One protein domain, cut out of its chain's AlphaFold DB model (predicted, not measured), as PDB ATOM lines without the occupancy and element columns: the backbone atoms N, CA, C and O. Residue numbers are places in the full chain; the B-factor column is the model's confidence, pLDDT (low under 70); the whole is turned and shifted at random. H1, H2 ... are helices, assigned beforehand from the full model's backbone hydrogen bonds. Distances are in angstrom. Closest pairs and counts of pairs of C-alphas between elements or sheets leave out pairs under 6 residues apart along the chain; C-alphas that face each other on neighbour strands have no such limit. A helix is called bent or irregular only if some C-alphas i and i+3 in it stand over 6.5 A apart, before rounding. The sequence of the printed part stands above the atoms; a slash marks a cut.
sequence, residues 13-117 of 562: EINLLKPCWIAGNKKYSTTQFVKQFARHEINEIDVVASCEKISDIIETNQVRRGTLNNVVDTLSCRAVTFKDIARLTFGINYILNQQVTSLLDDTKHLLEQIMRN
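This is residues 13 to 117 of the 562 residues of the protein "Uncharacterized protein, isoform A" of Drosophila mojavensis (UniProt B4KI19). One long helix, H6, makes the long axis; H4 runs the opposite way partly side by side with it, H2 crosses it and short H3 packs on it. Residues 104 to 117 of H6 stick out at one end, and residues 66 to 76, of which 71 to 75 belong to H5, at the other. The printed part has 105 residues with six named helices, H1 to H6 in order, and no named strand, all helix by class. It is loose, with a radius of gyration of the C-alphas of 18.4 A and spans of 70, 29 and 16 A.

H1, residues 13 to 16, is close to but not clearly touching H4, residues 48 to 66; their closest C-alphas, Glu 13 and Ile 57, are 7.4 A apart. H2, residues 18 to 27, touches H6, residues 82 to 117, about perpendicular at 89 degrees, by residues 87 to 95 of H6 alone; the closest C-alphas, Gly 24 and Gly 91, are 3.7 A apart. H3, residues 39 to 43, touches residues 95 to 102 of H6 alone, closest at C-alphas 43 and 99, 5.9 A. H4 touches H6 by residues 50 to 58 alone, at a shallow tilt of 9 degrees, opposite ways; the closest C-alphas, Ile 54 and Ile 85, are 7.3 A apart. H5, residues 71 to 75, touches no helix and is irregular, with C-alphas 72 and 75 7.5 A apart. O i to N i+4 pairs are within hydrogen-bond range throughout H3 and H6, but 3 of 6 in H2, 14 of 15 in H4 and 0 of 1 in H5, whose i+3 count is 0 of 2.

H1 begins at C-alpha 13, (-54.738, 21.689, -17.341). From first to last C-alpha H4 measures 27.5 A and H6 52.0 A, ending at C-alpha 117, (-25.744, 4.105, -52.696).

The C-alphas farthest apart, Asn 69 and Asn 117, are 69.8 A apart. The printed part has no cut, and the link from H2 to H3 is long. Residues 13 to 16, 24 to 41, 62 to 80 and 116 to 117 have pLDDT under 70.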
ATOM      1  N   GLU A  13     -54.580  21.627 -15.878       57.09
ATOM      2  CA  GLU A  13     -54.738  21.689 -17.341       57.09
ATOM      3  C   GLU A  13     -53.452  22.183 -18.050       57.09
ATOM      4  O   GLU A  13     -52.897  21.510 -18.915       57.09
ATOM      5  N   ILE A  14     -52.887  23.314 -17.603       59.12
ATOM      6  CA  ILE A  14     -51.665  23.909 -18.187       59.12
ATOM      7  C   ILE A  14     -50.408  23.081 -17.858       59.12
ATOM      8  O   ILE A  14     -49.420  23.130 -18.590       59.12
ATOM      9  N   ASN A  15     -50.429  22.294 -16.776       61.16
ATOM     10  CA  ASN A  15     -49.298  21.446 -16.397       61.16
ATOM     11  C   ASN A  15     -49.147  20.198 -17.294       61.16
ATOM     12  O   ASN A  15     -48.049  19.643 -17.332       61.16
ATOM     13  N   LEU A  16     -50.184  19.799 -18.044       66.38
ATOM     14  CA  LEU A  16     -50.083  18.795 -19.114       66.38
ATOM     15  C   LEU A  16     -49.435  19.400 -20.370       66.38
ATOM     16  O   LEU A  16     -48.476  18.855 -20.908       66.38
ATOM     17  N   LEU A  17     -49.857  20.606 -20.763       71.38
ATOM     18  CA  LEU A  17     -49.305  21.347 -21.908       71.38
ATOM     19  C   LEU A  17     -47.965  22.064 -21.601       71.38
ATOM     20  O   LEU A  17     -47.623  23.062 -22.245       71.38
ATOM     21  N   LYS A  18     -47.169  21.565 -20.638       72.00
ATOM     22  CA  LYS A  18     -45.846  22.122 -20.278       72.00
ATOM     23  C   LYS A  18     -44.908  22.298 -21.489       72.00
ATOM     24  O   LYS A  18     -44.293  23.368 -21.567       72.00
ATOM     25  N   PRO A  19     -44.792  21.351 -22.447       72.00
ATOM     26  CA  PRO A  19     -43.938  21.533 -23.622       72.00
ATOM     27  C   PRO A  19     -44.390  22.711 -24.496       72.00
ATOM     28  O   PRO A  19     -43.611  23.636 -24.742       72.00
ATOM     29  N   CYS A  20     -45.674  22.753 -24.862       74.50
ATOM     30  CA  CYS A  20     -46.288  23.831 -25.642       74.50
ATOM     31  C   CYS A  20     -46.124  25.190 -24.939       74.50
ATOM     32  O   CYS A  20     -45.743  26.186 -25.554       74.50
ATOM     33  N   TRP A  21     -46.320  25.233 -23.618       75.38
ATOM     34  CA  TRP A  21     -46.160  26.444 -22.814       75.38
ATOM     35  C   TRP A  21     -44.720  26.975 -22.782       75.38
ATOM     36  O   TRP A  21     -44.511  28.193 -22.748       75.38
ATOM     37  N   ILE A  22     -43.722  26.087 -22.782       73.69
ATOM     38  CA  ILE A  22     -42.298  26.443 -22.836       73.69
ATOM     39  C   ILE A  22     -41.914  26.883 -24.257       73.69
ATOM     40  O   ILE A  22     -41.263  27.919 -24.406       73.69
ATOM     41  N   ALA A  23     -42.373  26.173 -25.294       71.81
ATOM     42  CA  ALA A  23     -42.191  26.549 -26.698       71.81
ATOM     43  C   ALA A  23     -42.760  27.949 -26.989       71.81
ATOM     44  O   ALA A  23     -42.047  28.819 -27.493       71.81
ATOM     45  N   GLY A  24     -43.994  28.218 -26.550       67.94
ATOM     46  CA  GLY A  24     -44.664  29.515 -26.689       67.94
ATOM     47  C   GLY A  24     -43.941  30.683 -26.003       67.94
ATOM     48  O   GLY A  24     -44.157  31.843 -26.352       67.94
ATOM     49  N   ASN A  25     -43.024  30.411 -25.066       67.31
ATOM     50  CA  ASN A  25     -42.211  31.446 -24.423       67.31
ATOM     51  C   ASN A  25     -41.146  32.045 -25.366       67.31
ATOM     52  O   ASN A  25     -40.700  33.169 -25.126       67.31
ATOM     53  N   LYS A  26     -40.763  31.344 -26.450       61.47
ATOM     54  CA  LYS A  26     -39.756  31.808 -27.428       61.47
ATOM     55  C   LYS A  26     -40.138  33.133 -28.103       61.47
ATOM     56  O   LYS A  26     -39.254  33.939 -28.365       61.47
ATOM     57  N   LYS A  27     -41.435  33.413 -28.308       55.88
ATOM     58  CA  LYS A  27     -41.922  34.685 -28.895       55.88
ATOM     59  C   LYS A  27     -41.819  35.885 -27.940       55.88
ATOM     60  O   LYS A  27     -41.855  37.024 -28.391       55.88
ATOM     61  N   TYR A  28     -41.702  35.643 -26.630       48.59
ATOM     62  CA  TYR A  28     -41.843  36.674 -25.589       48.59
ATOM     63  C   TYR A  28     -40.625  36.824 -24.664       48.59
ATOM     64  O   TYR A  28     -40.636  37.685 -23.785       48.59
ATOM     65  N   SER A  29     -39.574  36.019 -24.837       45.72
ATOM     66  CA  SER A  29     -38.304  36.166 -24.118       45.72
ATOM     67  C   SER A  29     -37.146  36.446 -25.067       45.72
ATOM     68  O   SER A  29     -36.676  35.566 -25.775       45.72
ATOM     69  N   THR A  30     -36.621  37.669 -24.994       42.97
ATOM     70  CA  THR A  30     -35.380  38.116 -25.651       42.97
ATOM     71  C   THR A  30     -34.107  37.610 -24.951       42.97
ATOM     72  O   THR A  30     -33.014  38.125 -25.183       42.97
ATOM     73  N   THR A  31     -34.220  36.621 -24.060       41.66
ATOM     74  CA  THR A  31     -33.108  36.077 -23.275       41.66
ATOM     75  C   THR A  31     -32.512  34.839 -23.943       41.66
ATOM     76  O   THR A  31     -33.225  33.949 -24.395       41.66
ATOM     77  N   GLN A  32     -31.182  34.722 -23.933       43.75
ATOM     78  CA  GLN A  32     -30.435  33.593 -24.521       43.75
ATOM     79  C   GLN A  32     -30.597  32.255 -23.760       43.75
ATOM     80  O   GLN A  32     -29.831  31.323 -23.979       43.75
ATOM     81  N   PHE A  33     -31.580  32.152 -22.860       41.62
ATOM     82  CA  PHE A  33     -31.778  31.035 -21.929       41.62
ATOM     83  C   PHE A  33     -33.109  30.292 -22.134       41.62
ATOM     84  O   PHE A  33     -33.529  29.531 -21.262       41.62
ATOM     85  N   VAL A  34     -33.808  30.499 -23.256       51.28
ATOM     86  CA  VAL A  34     -35.000  29.689 -23.554       51.28
ATOM     87  C   VAL A  34     -34.563  28.257 -23.861       51.28
ATOM     88  O   VAL A  34     -33.744  28.051 -24.756       51.28
ATOM     89  N   LYS A  35     -35.111  27.273 -23.128       53.81
ATOM     90  CA  LYS A  35     -34.788  25.851 -23.313       53.81
ATOM     91  C   LYS A  35     -34.947  25.477 -24.792       53.81
ATOM     92  O   LYS A  35     -36.040  25.565 -25.359       53.81
ATOM     93  N   GLN A  36     -33.846  25.071 -25.416       57.16
ATOM     94  CA  GLN A  36     -33.895  24.318 -26.659       57.16
ATOM     95  C   GLN A  36     -34.314  22.898 -26.280       57.16
ATOM     96  O   GLN A  36     -33.656  22.267 -25.454       57.16
ATOM     97  N   PHE A  37     -35.444  22.448 -26.818       62.12
ATOM     98  CA  PHE A  37     -35.814  21.040 -26.763       62.12
ATOM     99  C   PHE A  37     -34.854  20.251 -27.660       62.12
ATOM    100  O   PHE A  37     -34.421  20.771 -28.693       62.12
ATOM    101  N   ALA A  38     -34.511  19.026 -27.269       65.31
ATOM    102  CA  ALA A  38     -33.798  18.108 -28.155       65.31
ATOM    103  C   ALA A  38     -34.726  17.615 -29.287       65.31
ATOM    104  O   ALA A  38     -35.942  17.703 -29.155       65.31
ATOM    105  N   ARG A  39     -34.180  17.079 -30.393       63.34
ATOM    106  CA  ARG A  39     -35.016  16.562 -31.503       63.34
ATOM    107  C   ARG A  39     -35.985  15.460 -31.040       63.34
ATOM    108  O   ARG A  39     -37.144  15.498 -31.428       63.34
ATOM    109  N   HIS A  40     -35.546  14.560 -30.156       68.00
ATOM    110  CA  HIS A  40     -36.413  13.538 -29.554       68.00
ATOM    111  C   HIS A  40     -37.526  14.169 -28.690       68.00
ATOM    112  O   HIS A  40     -38.695  13.985 -29.007       68.00
ATOM    113  N   GLU A  41     -37.189  15.085 -27.764       69.06
ATOM    114  CA  GLU A  41     -38.171  15.844 -26.953       69.06
ATOM    115  C   GLU A  41     -39.183  16.667 -27.787       69.06
ATOM    116  O   GLU A  41     -40.147  17.182 -27.225       69.06
ATOM    117  N   ILE A  42     -38.941  16.887 -29.085       71.88
ATOM    118  CA  ILE A  42     -39.872  17.548 -30.016       71.88
ATOM    119  C   ILE A  42     -40.737  16.512 -30.741       71.88
ATOM    120  O   ILE A  42     -41.943  16.717 -30.867       71.88
ATOM    121  N   ASN A  43     -40.141  15.422 -31.224       71.06
ATOM    122  CA  ASN A  43     -40.833  14.406 -32.018       71.06
ATOM    123  C   ASN A  43     -41.738  13.501 -31.158       71.06
ATOM    124  O   ASN A  43     -42.753  13.031 -31.653       71.06
ATOM    125  N   GLU A  44     -41.429  13.330 -29.869       75.88
ATOM    126  CA  GLU A  44     -42.274  12.644 -28.872       75.88
ATOM    127  C   GLU A  44     -43.578  13.401 -28.532       75.88
ATOM    128  O   GLU A  44     -44.462  12.855 -27.872       75.88
ATOM    129  N   ILE A  45     -43.712  14.675 -28.927       77.75
ATOM    130  CA  ILE A  45     -44.897  15.484 -28.611       77.75
ATOM    131  C   ILE A  45     -45.974  15.260 -29.670       77.75
ATOM    132  O   ILE A  45     -45.910  15.833 -30.759       77.75
ATOM    133  N   ASP A  46     -47.025  14.528 -29.306       79.50
ATOM    134  CA  ASP A  46     -48.253  14.511 -30.094       79.50
ATOM    135  C   ASP A  46     -48.877  15.918 -30.162       79.50
ATOM    136  O   ASP A  46     -49.291  16.510 -29.157       79.50
ATOM    137  N   VAL A  47     -48.928  16.458 -31.379       81.00
ATOM    138  CA  VAL A  47     -49.539  17.746 -31.713       81.00
ATOM    139  C   VAL A  47     -51.067  17.660 -31.713       81.00
ATOM    140  O   VAL A  47     -51.708  18.631 -31.312       81.00
ATOM    141  N   VAL A  48     -51.659  16.524 -32.096       83.12
ATOM    142  CA  VAL A  48     -53.114  16.348 -32.223       83.12
ATOM    143  C   VAL A  48     -53.756  16.337 -30.842       83.12
ATOM    144  O   VAL A  48     -54.506  17.262 -30.525       83.12
ATOM    145  N   ALA A  49     -53.351  15.424 -29.952       82.00
ATOM    146  CA  ALA A  49     -53.877  15.415 -28.589       82.00
ATOM    147  C   ALA A  49     -53.400  16.614 -27.743       82.00
ATOM    148  O   ALA A  49     -53.886  16.808 -26.626       82.00
ATOM    149  N   SER A  50     -52.459  17.432 -28.231       80.94
ATOM    150  CA  SER A  50     -52.152  18.749 -27.646       80.94
ATOM    151  C   SER A  50     -53.112  19.844 -28.135       80.94
ATOM    152  O   SER A  50     -53.452  20.733 -27.355       80.94
ATOM    153  N   CYS A  51     -53.569  19.784 -29.389       82.50
ATOM    154  CA  CYS A  51     -54.604  20.664 -29.936       82.50
ATOM    155  C   CYS A  51     -55.974  20.388 -29.308       82.50
ATOM    156  O   CYS A  51     -56.617  21.334 -28.860       82.50
ATOM    157  N   GLU A  52     -56.378  19.119 -29.196       83.94
ATOM    158  CA  GLU A  52     -57.617  18.703 -28.516       83.94
ATOM    159  C   GLU A  52     -57.678  19.273 -27.095       83.94
ATOM    160  O   GLU A  52     -58.595  20.013 -26.760       83.94
ATOM    161  N   LYS A  53     -56.607  19.096 -26.310       80.19
ATOM    162  CA  LYS A  53     -56.505  19.648 -24.949       80.19
ATOM    163  C   LYS A  53     -56.521  21.182 -24.895       80.19
ATOM    164  O   LYS A  53     -56.799  21.743 -23.837       80.19
ATOM    165  N   ILE A  54     -56.229  21.894 -25.990       82.75
ATOM    166  CA  ILE A  54     -56.462  23.347 -26.082       82.75
ATOM    167  C   ILE A  54     -57.936  23.643 -26.390       82.75
ATOM    168  O   ILE A  54     -58.473  24.577 -25.793       82.75
ATOM    169  N   SER A  55     -58.591  22.870 -27.259       82.12
ATOM    170  CA  SER A  55     -60.038  22.962 -27.507       82.12
ATOM    171  C   SER A  55     -60.839  22.695 -26.229       82.12
ATOM    172  O   SER A  55     -61.627  23.554 -25.841       82.12
ATOM    173  N   ASP A  56     -60.530  21.622 -25.492       81.19
ATOM    174  CA  ASP A  56     -61.112  21.305 -24.177       81.19
ATOM    175  C   ASP A  56     -61.005  22.500 -23.220       81.19
ATOM    176  O   ASP A  56     -61.970  22.896 -22.561       81.19
ATOM    177  N   ILE A  57     -59.819  23.118 -23.150       78.50
ATOM    178  CA  ILE A  57     -59.576  24.310 -22.333       78.50
ATOM    179  C   ILE A  57     -60.418  25.487 -22.842       78.50
ATOM    180  O   ILE A  57     -60.982  26.211 -22.024       78.50
ATOM    181  N   ILE A  58     -60.530  25.710 -24.151       80.56
ATOM    182  CA  ILE A  58     -61.349  26.787 -24.724       80.56
ATOM    183  C   ILE A  58     -62.829  26.588 -24.372       80.56
ATOM    184  O   ILE A  58     -63.441  27.511 -23.832       80.56
ATOM    185  N   GLU A  59     -63.390  25.404 -24.607       78.75
ATOM    186  CA  GLU A  59     -64.790  25.067 -24.323       78.75
ATOM    187  C   GLU A  59     -65.094  25.131 -22.827       78.75
ATOM    188  O   GLU A  59     -66.025  25.819 -22.406       78.75
ATOM    189  N   THR A  60     -64.232  24.551 -21.989       75.38
ATOM    190  CA  THR A  60     -64.367  24.640 -20.530       75.38
ATOM    191  C   THR A  60     -64.314  26.100 -20.050       75.38
ATOM    192  O   THR A  60     -65.011  26.470 -19.105       75.38
ATOM    193  N   ASN A  61     -63.546  26.980 -20.709       72.19
ATOM    194  CA  ASN A  61     -63.554  28.420 -20.420       72.19
ATOM    195  C   ASN A  61     -64.777  29.170 -20.984       72.19
ATOM    196  O   ASN A  61     -65.088  30.246 -20.470       72.19
ATOM    197  N   GLN A  62     -65.486  28.638 -21.984       69.44
ATOM    198  CA  GLN A  62     -66.793  29.155 -22.408       69.44
ATOM    199  C   GLN A  62     -67.878  28.769 -21.393       69.44
ATOM    200  O   GLN A  62     -68.578  29.648 -20.894       69.44
ATOM    201  N   VAL A  63     -67.940  27.496 -20.987       67.12
ATOM    202  CA  VAL A  63     -68.877  27.014 -19.954       67.12
ATOM    203  C   VAL A  63     -68.674  27.777 -18.638       67.12
ATOM    204  O   VAL A  63     -69.616  28.385 -18.132       67.12
ATOM    205  N   ARG A  64     -67.427  27.886 -18.148       64.19
ATOM    206  CA  ARG A  64     -67.077  28.672 -16.941       64.19
ATOM    207  C   ARG A  64     -67.445  30.167 -17.040       64.19
ATOM    208  O   ARG A  64     -67.552  30.818 -16.005       64.19
ATOM    209  N   ARG A  65     -67.644  30.732 -18.242       59.78
ATOM    210  CA  ARG A  65     -68.148  32.112 -18.425       59.78
ATOM    211  C   ARG A  65     -69.670  32.219 -18.336       59.78
ATOM    212  O   ARG A  65     -70.149  33.266 -17.916       59.78
ATOM    213  N   GLY A  66     -70.412  31.171 -18.690       57.78
ATOM    214  CA  GLY A  66     -71.868  31.126 -18.518       57.78
ATOM    215  C   GLY A  66     -72.298  30.984 -17.053       57.78
ATOM    216  O   GLY A  66     -73.322  31.527 -16.654       57.78
ATOM    217  N   THR A  67     -71.500  30.303 -16.223       56.06
ATOM    218  CA  THR A  67     -71.843  29.971 -14.822       56.06
ATOM    219  C   THR A  67     -71.376  31.014 -13.784       56.06
ATOM    220  O   THR A  67     -71.317  30.726 -12.590       56.06
ATOM    221  N   LEU A  68     -71.021  32.234 -14.201       48.50
ATOM    222  CA  LEU A  68     -70.218  33.188 -13.408       48.50
ATOM    223  C   LEU A  68     -70.996  33.970 -12.314       48.50
ATOM    224  O   LEU A  68     -70.626  35.086 -11.961       48.50
ATOM    225  N   ASN A  69     -72.052  33.378 -11.745       50.47
ATOM    226  CA  ASN A  69     -72.838  33.964 -10.646       50.47
ATOM    227  C   ASN A  69     -72.352  33.537  -9.243       50.47
ATOM    228  O   ASN A  69     -72.655  34.212  -8.262       50.47
ATOM    229  N   ASN A  70     -71.588  32.444  -9.129       49.22
ATOM    230  CA  ASN A  70     -71.161  31.892  -7.838       49.22
ATOM    231  C   ASN A  70     -69.721  32.309  -7.487       49.22
ATOM    232  O   ASN A  70     -68.752  31.899  -8.119       49.22
ATOM    233  N   VAL A  71     -69.574  33.117  -6.433       52.38
ATOM    234  CA  VAL A  71     -68.307  33.780  -6.044       52.38
ATOM    235  C   VAL A  71     -67.240  32.814  -5.477       52.38
ATOM    236  O   VAL A  71     -66.056  33.156  -5.402       52.38
ATOM    237  N   VAL A  72     -67.635  31.599  -5.085       49.47
ATOM    238  CA  VAL A  72     -66.829  30.685  -4.249       49.47
ATOM    239  C   VAL A  72     -65.687  29.989  -5.011       49.47
ATOM    240  O   VAL A  72     -64.606  29.816  -4.449       49.47
ATOM    241  N   ASP A  73     -65.855  29.668  -6.297       46.03
ATOM    242  CA  ASP A  73     -64.881  28.867  -7.074       46.03
ATOM    243  C   ASP A  73     -63.612  29.638  -7.505       46.03
ATOM    244  O   ASP A  73     -62.692  29.099  -8.129       46.03
ATOM    245  N   THR A  74     -63.526  30.922  -7.149       46.97
ATOM    246  CA  THR A  74     -62.525  31.887  -7.639       46.97
ATOM    247  C   THR A  74     -61.074  31.627  -7.193       46.97
ATOM    248  O   THR A  74     -60.153  32.291  -7.682       46.97
ATOM    249  N   LEU A  75     -60.839  30.664  -6.294       44.69
ATOM    250  CA  LEU A  75     -59.525  30.386  -5.694       44.69
ATOM    251  C   LEU A  75     -58.768  29.187  -6.292       44.69
ATOM    252  O   LEU A  75     -57.540  29.156  -6.184       44.69
ATOM    253  N   SER A  76     -59.448  28.227  -6.928       49.62
ATOM    254  CA  SER A  76     -58.832  27.000  -7.472       49.62
ATOM    255  C   SER A  76     -58.804  26.951  -9.003       49.62
ATOM    256  O   SER A  76     -57.825  26.469  -9.573       49.62
ATOM    257  N   CYS A  77     -59.822  27.491  -9.678       49.41
ATOM    258  CA  CYS A  77     -59.966  27.433 -11.135       49.41
ATOM    259  C   CYS A  77     -59.937  28.833 -11.760       49.41
ATOM    260  O   CYS A  77     -60.968  29.408 -12.107       49.41
ATOM    261  N   ARG A  78     -58.735  29.390 -11.960       56.22
ATOM    262  CA  ARG A  78     -58.593  30.618 -12.757       56.22
ATOM    263  C   ARG A  78     -58.846  30.315 -14.229       56.22
ATOM    264  O   ARG A  78     -58.066  29.587 -14.845       56.22
ATOM    265  N   ALA A  79     -59.890  30.933 -14.782       59.88
ATOM    266  CA  ALA A  79     -60.167  30.919 -16.212       59.88
ATOM    267  C   ALA A  79     -58.907  31.308 -17.009       59.88
ATOM    268  O   ALA A  79     -58.243  32.302 -16.700       59.88
ATOM    269  N   VAL A  80     -58.559  30.496 -18.006       65.81
ATOM    270  CA  VAL A  80     -57.328  30.649 -18.788       65.81
ATOM    271  C   VAL A  80     -57.486  31.871 -19.688       65.81
ATOM    272  O   VAL A  80     -58.483  32.005 -20.399       65.81
ATOM    273  N   THR A  81     -56.539  32.813 -19.643       75.00
ATOM    274  CA  THR A  81     -56.711  34.059 -20.398       75.00
ATOM    275  C   THR A  81     -56.452  33.827 -21.886       75.00
ATOM    276  O   THR A  81     -55.672  32.956 -22.269       75.00
ATOM    277  N   PHE A  82     -57.045  34.656 -22.753       74.94
ATOM    278  CA  PHE A  82     -56.794  34.596 -24.200       74.94
ATOM    279  C   PHE A  82     -55.295  34.686 -24.547       74.94
ATOM    280  O   PHE A  82     -54.832  34.050 -25.488       74.94
ATOM    281  N   LYS A  83     -54.513  35.420 -23.745       77.06
ATOM    282  CA  LYS A  83     -53.052  35.509 -23.877       77.06
ATOM    283  C   LYS A  83     -52.353  34.172 -23.608       77.06
ATOM    284  O   LYS A  83     -51.350  33.872 -24.251       77.06
ATOM    285  N   ASP A  84     -52.866  33.398 -22.660       76.25
ATOM    286  CA  ASP A  84     -52.315  32.101 -22.274       76.25
ATOM    287  C   ASP A  84     -52.680  31.036 -23.323       76.25
ATOM    288  O   ASP A  84     -51.810  30.276 -23.743       76.25
ATOM    289  N   ILE A  85     -53.915  31.069 -23.843       80.00
ATOM    290  CA  ILE A  85     -54.368  30.239 -24.975       80.00
ATOM    291  C   ILE A  85     -53.540  30.549 -26.232       80.00
ATOM    292  O   ILE A  85     -52.892  29.659 -26.772       80.00
ATOM    293  N   ALA A  86     -53.449  31.817 -26.650       78.50
ATOM    294  CA  ALA A  86     -52.676  32.215 -27.832       78.50
ATOM    295  C   ALA A  86     -51.176  31.866 -27.721       78.50
ATOM    296  O   ALA A  86     -50.520  31.574 -28.724       78.50
ATOM    297  N   ARG A  87     -50.626  31.856 -26.498       78.62
ATOM    298  CA  ARG A  87     -49.270  31.368 -26.210       78.62
ATOM    299  C   ARG A  87     -49.152  29.851 -26.377       78.62
ATOM    300  O   ARG A  87     -48.135  29.407 -26.905       78.62
ATOM    301  N   LEU A  88     -50.141  29.074 -25.931       82.12
ATOM    302  CA  LEU A  88     -50.180  27.621 -26.121       82.12
ATOM    303  C   LEU A  88     -50.286  27.265 -27.611       82.12
ATOM    304  O   LEU A  88     -49.446  26.511 -28.097       82.12
ATOM    305  N   THR A  89     -51.209  27.885 -28.354       82.25
ATOM    306  CA  THR A  89     -51.369  27.683 -29.807       82.25
ATOM    307  C   THR A  89     -50.097  28.045 -30.578       82.25
ATOM    308  O   THR A  89     -49.633  27.268 -31.407       82.25
ATOM    309  N   PHE A  90     -49.454  29.181 -30.269       80.12
ATOM    310  CA  PHE A  90     -48.159  29.516 -30.879       80.12
ATOM    311  C   PHE A  90     -47.053  28.513 -30.495       80.12
ATOM    312  O   PHE A  90     -46.160  28.235 -31.293       80.12
ATOM    313  N   GLY A  91     -47.112  27.957 -29.283       80.81
ATOM    314  CA  GLY A  91     -46.224  26.890 -28.831       80.81
ATOM    315  C   GLY A  91     -46.371  25.599 -29.633       80.81
ATOM    316  O   GLY A  91     -45.354  25.033 -30.026       80.81
ATOM    317  N   ILE A  92     -47.605  25.174 -29.925       83.94
ATOM    318  CA  ILE A  92     -47.876  24.018 -30.793       83.94
ATOM    319  C   ILE A  92     -47.402  24.286 -32.221       83.94
ATOM    320  O   ILE A  92     -46.632  23.490 -32.745       83.94
ATOM    321  N   ASN A  93     -47.756  25.425 -32.825       82.25
ATOM    322  CA  ASN A  93     -47.308  25.746 -34.187       82.25
ATOM    323  C   ASN A  93     -45.774  25.790 -34.295       82.25
ATOM    324  O   ASN A  93     -45.212  25.409 -35.318       82.25
ATOM    325  N   TYR A  94     -45.074  26.210 -33.234       82.06
ATOM    326  CA  TYR A  94     -43.616  26.117 -33.176       82.06
ATOM    327  C   TYR A  94     -43.115  24.662 -33.109       82.06
ATOM    328  O   TYR A  94     -42.133  24.345 -33.774       82.06
ATOM    329  N   ILE A  95     -43.761  23.784 -32.333       81.75
ATOM    330  CA  ILE A  95     -43.415  22.352 -32.244       81.75
ATOM    331  C   ILE A  95     -43.639  21.663 -33.595       81.75
ATOM    332  O   ILE A  95     -42.694  21.084 -34.126       81.75
ATOM    333  N   LEU A  96     -44.819  21.829 -34.201       83.69
ATOM    334  CA  LEU A  96     -45.161  21.292 -35.523       83.69
ATOM    335  C   LEU A  96     -44.157  21.744 -36.596       83.69
ATOM    336  O   LEU A  96     -43.603  20.920 -37.319       83.69
ATOM    337  N   ASN A  97     -43.833  23.041 -36.647       81.25
ATOM    338  CA  ASN A  97     -42.825  23.555 -37.576       81.25
ATOM    339  C   ASN A  97     -41.433  22.945 -37.336       81.25
ATOM    340  O   ASN A  97     -40.673  22.789 -38.288       81.25
ATOM    341  N   GLN A  98     -41.069  22.593 -36.096       80.19
ATOM    342  CA  GLN A  98     -39.804  21.902 -35.822       80.19
ATOM    343  C   GLN A  98     -39.834  20.427 -36.242       80.19
ATOM    344  O   GLN A  98     -38.871  19.990 -36.872       80.19
ATOM    345  N   GLN A  99     -40.930  19.706 -35.981       83.31
ATOM    346  CA  GLN A  99     -41.140  18.325 -36.439       83.31
ATOM    347  C   GLN A  99     -41.039  18.237 -37.970       83.31
ATOM    348  O   GLN A  99     -40.221  17.479 -38.488       83.31
ATOM    349  N   VAL A 100     -41.762  19.103 -38.692       86.12
ATOM    350  CA  VAL A 100     -41.703  19.195 -40.164       86.12
ATOM    351  C   VAL A 100     -40.287  19.522 -40.651       86.12
ATOM    352  O   VAL A 100     -39.820  18.913 -41.610       86.12
ATOM    353  N   THR A 101     -39.546  20.425 -39.991       82.38
ATOM    354  CA  THR A 101     -38.144  20.678 -40.382       82.38
ATOM    355  C   THR A 101     -37.187  19.529 -40.065       82.38
ATOM    356  O   THR A 101     -36.211  19.387 -40.794       82.38
ATOM    357  N   SER A 102     -37.442  18.700 -39.040       82.50
ATOM    358  CA  SER A 102     -36.661  17.468 -38.849       82.50
ATOM    359  C   SER A 102     -36.970  16.499 -39.978       82.50
ATOM    360  O   SER A 102     -36.056  16.123 -40.693       82.50
ATOM    361  N   LEU A 103     -38.249  16.214 -40.242       86.94
ATOM    362  CA  LEU A 103     -38.661  15.307 -41.315       86.94
ATOM    363  C   LEU A 103     -38.094  15.720 -42.688       86.94
ATOM    364  O   LEU A 103     -37.692  14.861 -43.467       86.94
ATOM    365  N   LEU A 104     -37.983  17.023 -42.972       88.00
ATOM    366  CA  LEU A 104     -37.336  17.545 -44.186       88.00
ATOM    367  C   LEU A 104     -35.798  17.419 -44.186       88.00
ATOM    368  O   LEU A 104     -35.217  17.190 -45.245       88.00
ATOM    369  N   ASP A 105     -35.126  17.544 -43.038       85.00
ATOM    370  CA  ASP A 105     -33.691  17.230 -42.916       85.00
ATOM    371  C   ASP A 105     -33.440  15.716 -43.067       85.00
ATOM    372  O   ASP A 105     -32.486  15.304 -43.730       85.00
ATOM    373  N   ASP A 106     -34.305  14.894 -42.475       84.31
ATOM    374  CA  ASP A 106     -34.159  13.446 -42.359       84.31
ATOM    375  C   ASP A 106     -34.492  12.757 -43.706       84.31
ATOM    376  O   ASP A 106     -33.715  11.935 -44.194       84.31
ATOM    377  N   THR A 107     -35.551  13.188 -44.409       86.12
ATOM    378  CA  THR A 107     -35.825  12.779 -45.808       86.12
ATOM    379  C   THR A 107     -34.739  13.246 -46.779       86.12
ATOM    380  O   THR A 107     -34.366  12.502 -47.685       86.12
ATOM    381  N   LYS A 108     -34.155  14.434 -46.573       88.25
ATOM    382  CA  LYS A 108     -32.992  14.893 -47.346       88.25
ATOM    383  C   LYS A 108     -31.748  14.038 -47.078       88.25
ATOM    384  O   LYS A 108     -31.000  13.772 -48.016       88.25
ATOM    385  N   HIS A 109     -31.521  13.593 -45.841       85.00
ATOM    386  CA  HIS A 109     -30.433  12.664 -45.523       85.00
ATOM    387  C   HIS A 109     -30.647  11.303 -46.199       85.00
ATOM    388  O   HIS A 109     -29.722  10.780 -46.817       85.00
ATOM    389  N   LEU A 110     -31.868  10.760 -46.145       87.81
ATOM    390  CA  LEU A 110     -32.236   9.528 -46.849       87.81
ATOM    391  C   LEU A 110     -32.047   9.664 -48.367       87.81
ATOM    392  O   LEU A 110     -31.473   8.775 -48.986       87.81
ATOM    393  N   LEU A 111     -32.432  10.797 -48.965       86.00
ATOM    394  CA  LEU A 111     -32.199  11.064 -50.385       86.00
ATOM    395  C   LEU A 111     -30.701  11.148 -50.719       86.00
ATOM    396  O   LEU A 111     -30.264  10.523 -51.681       86.00
ATOM    397  N   GLU A 112     -29.890  11.850 -49.919       86.00
ATOM    398  CA  GLU A 112     -28.428  11.875 -50.100       86.00
ATOM    399  C   GLU A 112     -27.792  10.483 -49.951       86.00
ATOM    400  O   GLU A 112     -26.845  10.164 -50.669       86.00
ATOM    401  N   GLN A 113     -28.318   9.642 -49.057       84.31
ATOM    402  CA  GLN A 113     -27.869   8.264 -48.860       84.31
ATOM    403  C   GLN A 113     -28.263   7.365 -50.041       84.31
ATOM    404  O   GLN A 113     -27.412   6.653 -50.565       84.31
ATOM    405  N   ILE A 114     -29.503   7.449 -50.535       80.44
ATOM    406  CA  ILE A 114     -29.962   6.722 -51.731       80.44
ATOM    407  C   ILE A 114     -29.175   7.169 -52.973       80.44
ATOM    408  O   ILE A 114     -28.765   6.330 -53.774       80.44
ATOM    409  N   MET A 115     -28.910   8.470 -53.125       75.44
ATOM    410  CA  MET A 115     -28.105   8.995 -54.232       75.44
ATOM    411  C   MET A 115     -26.651   8.511 -54.184       75.44
ATOM    412  O   MET A 115     -26.102   8.205 -55.237       75.44
ATOM    413  N   ARG A 116     -26.029   8.384 -53.002       67.25
ATOM    414  CA  ARG A 116     -24.681   7.789 -52.881       67.25
ATOM    415  C   ARG A 116     -24.693   6.286 -53.135       67.25
ATOM    416  O   ARG A 116     -23.937   5.816 -53.976       67.25
ATOM    417  N   ASN A 117     -25.623   5.554 -52.521       58.91
ATOM    418  CA  ASN A 117     -25.744   4.105 -52.696       58.91
ATOM    419  C   ASN A 117     -26.011   3.706 -54.163       58.91
ATOM    420  O   ASN A 117     -25.557   2.651 -54.595       58.91
TER     421      ASN A 117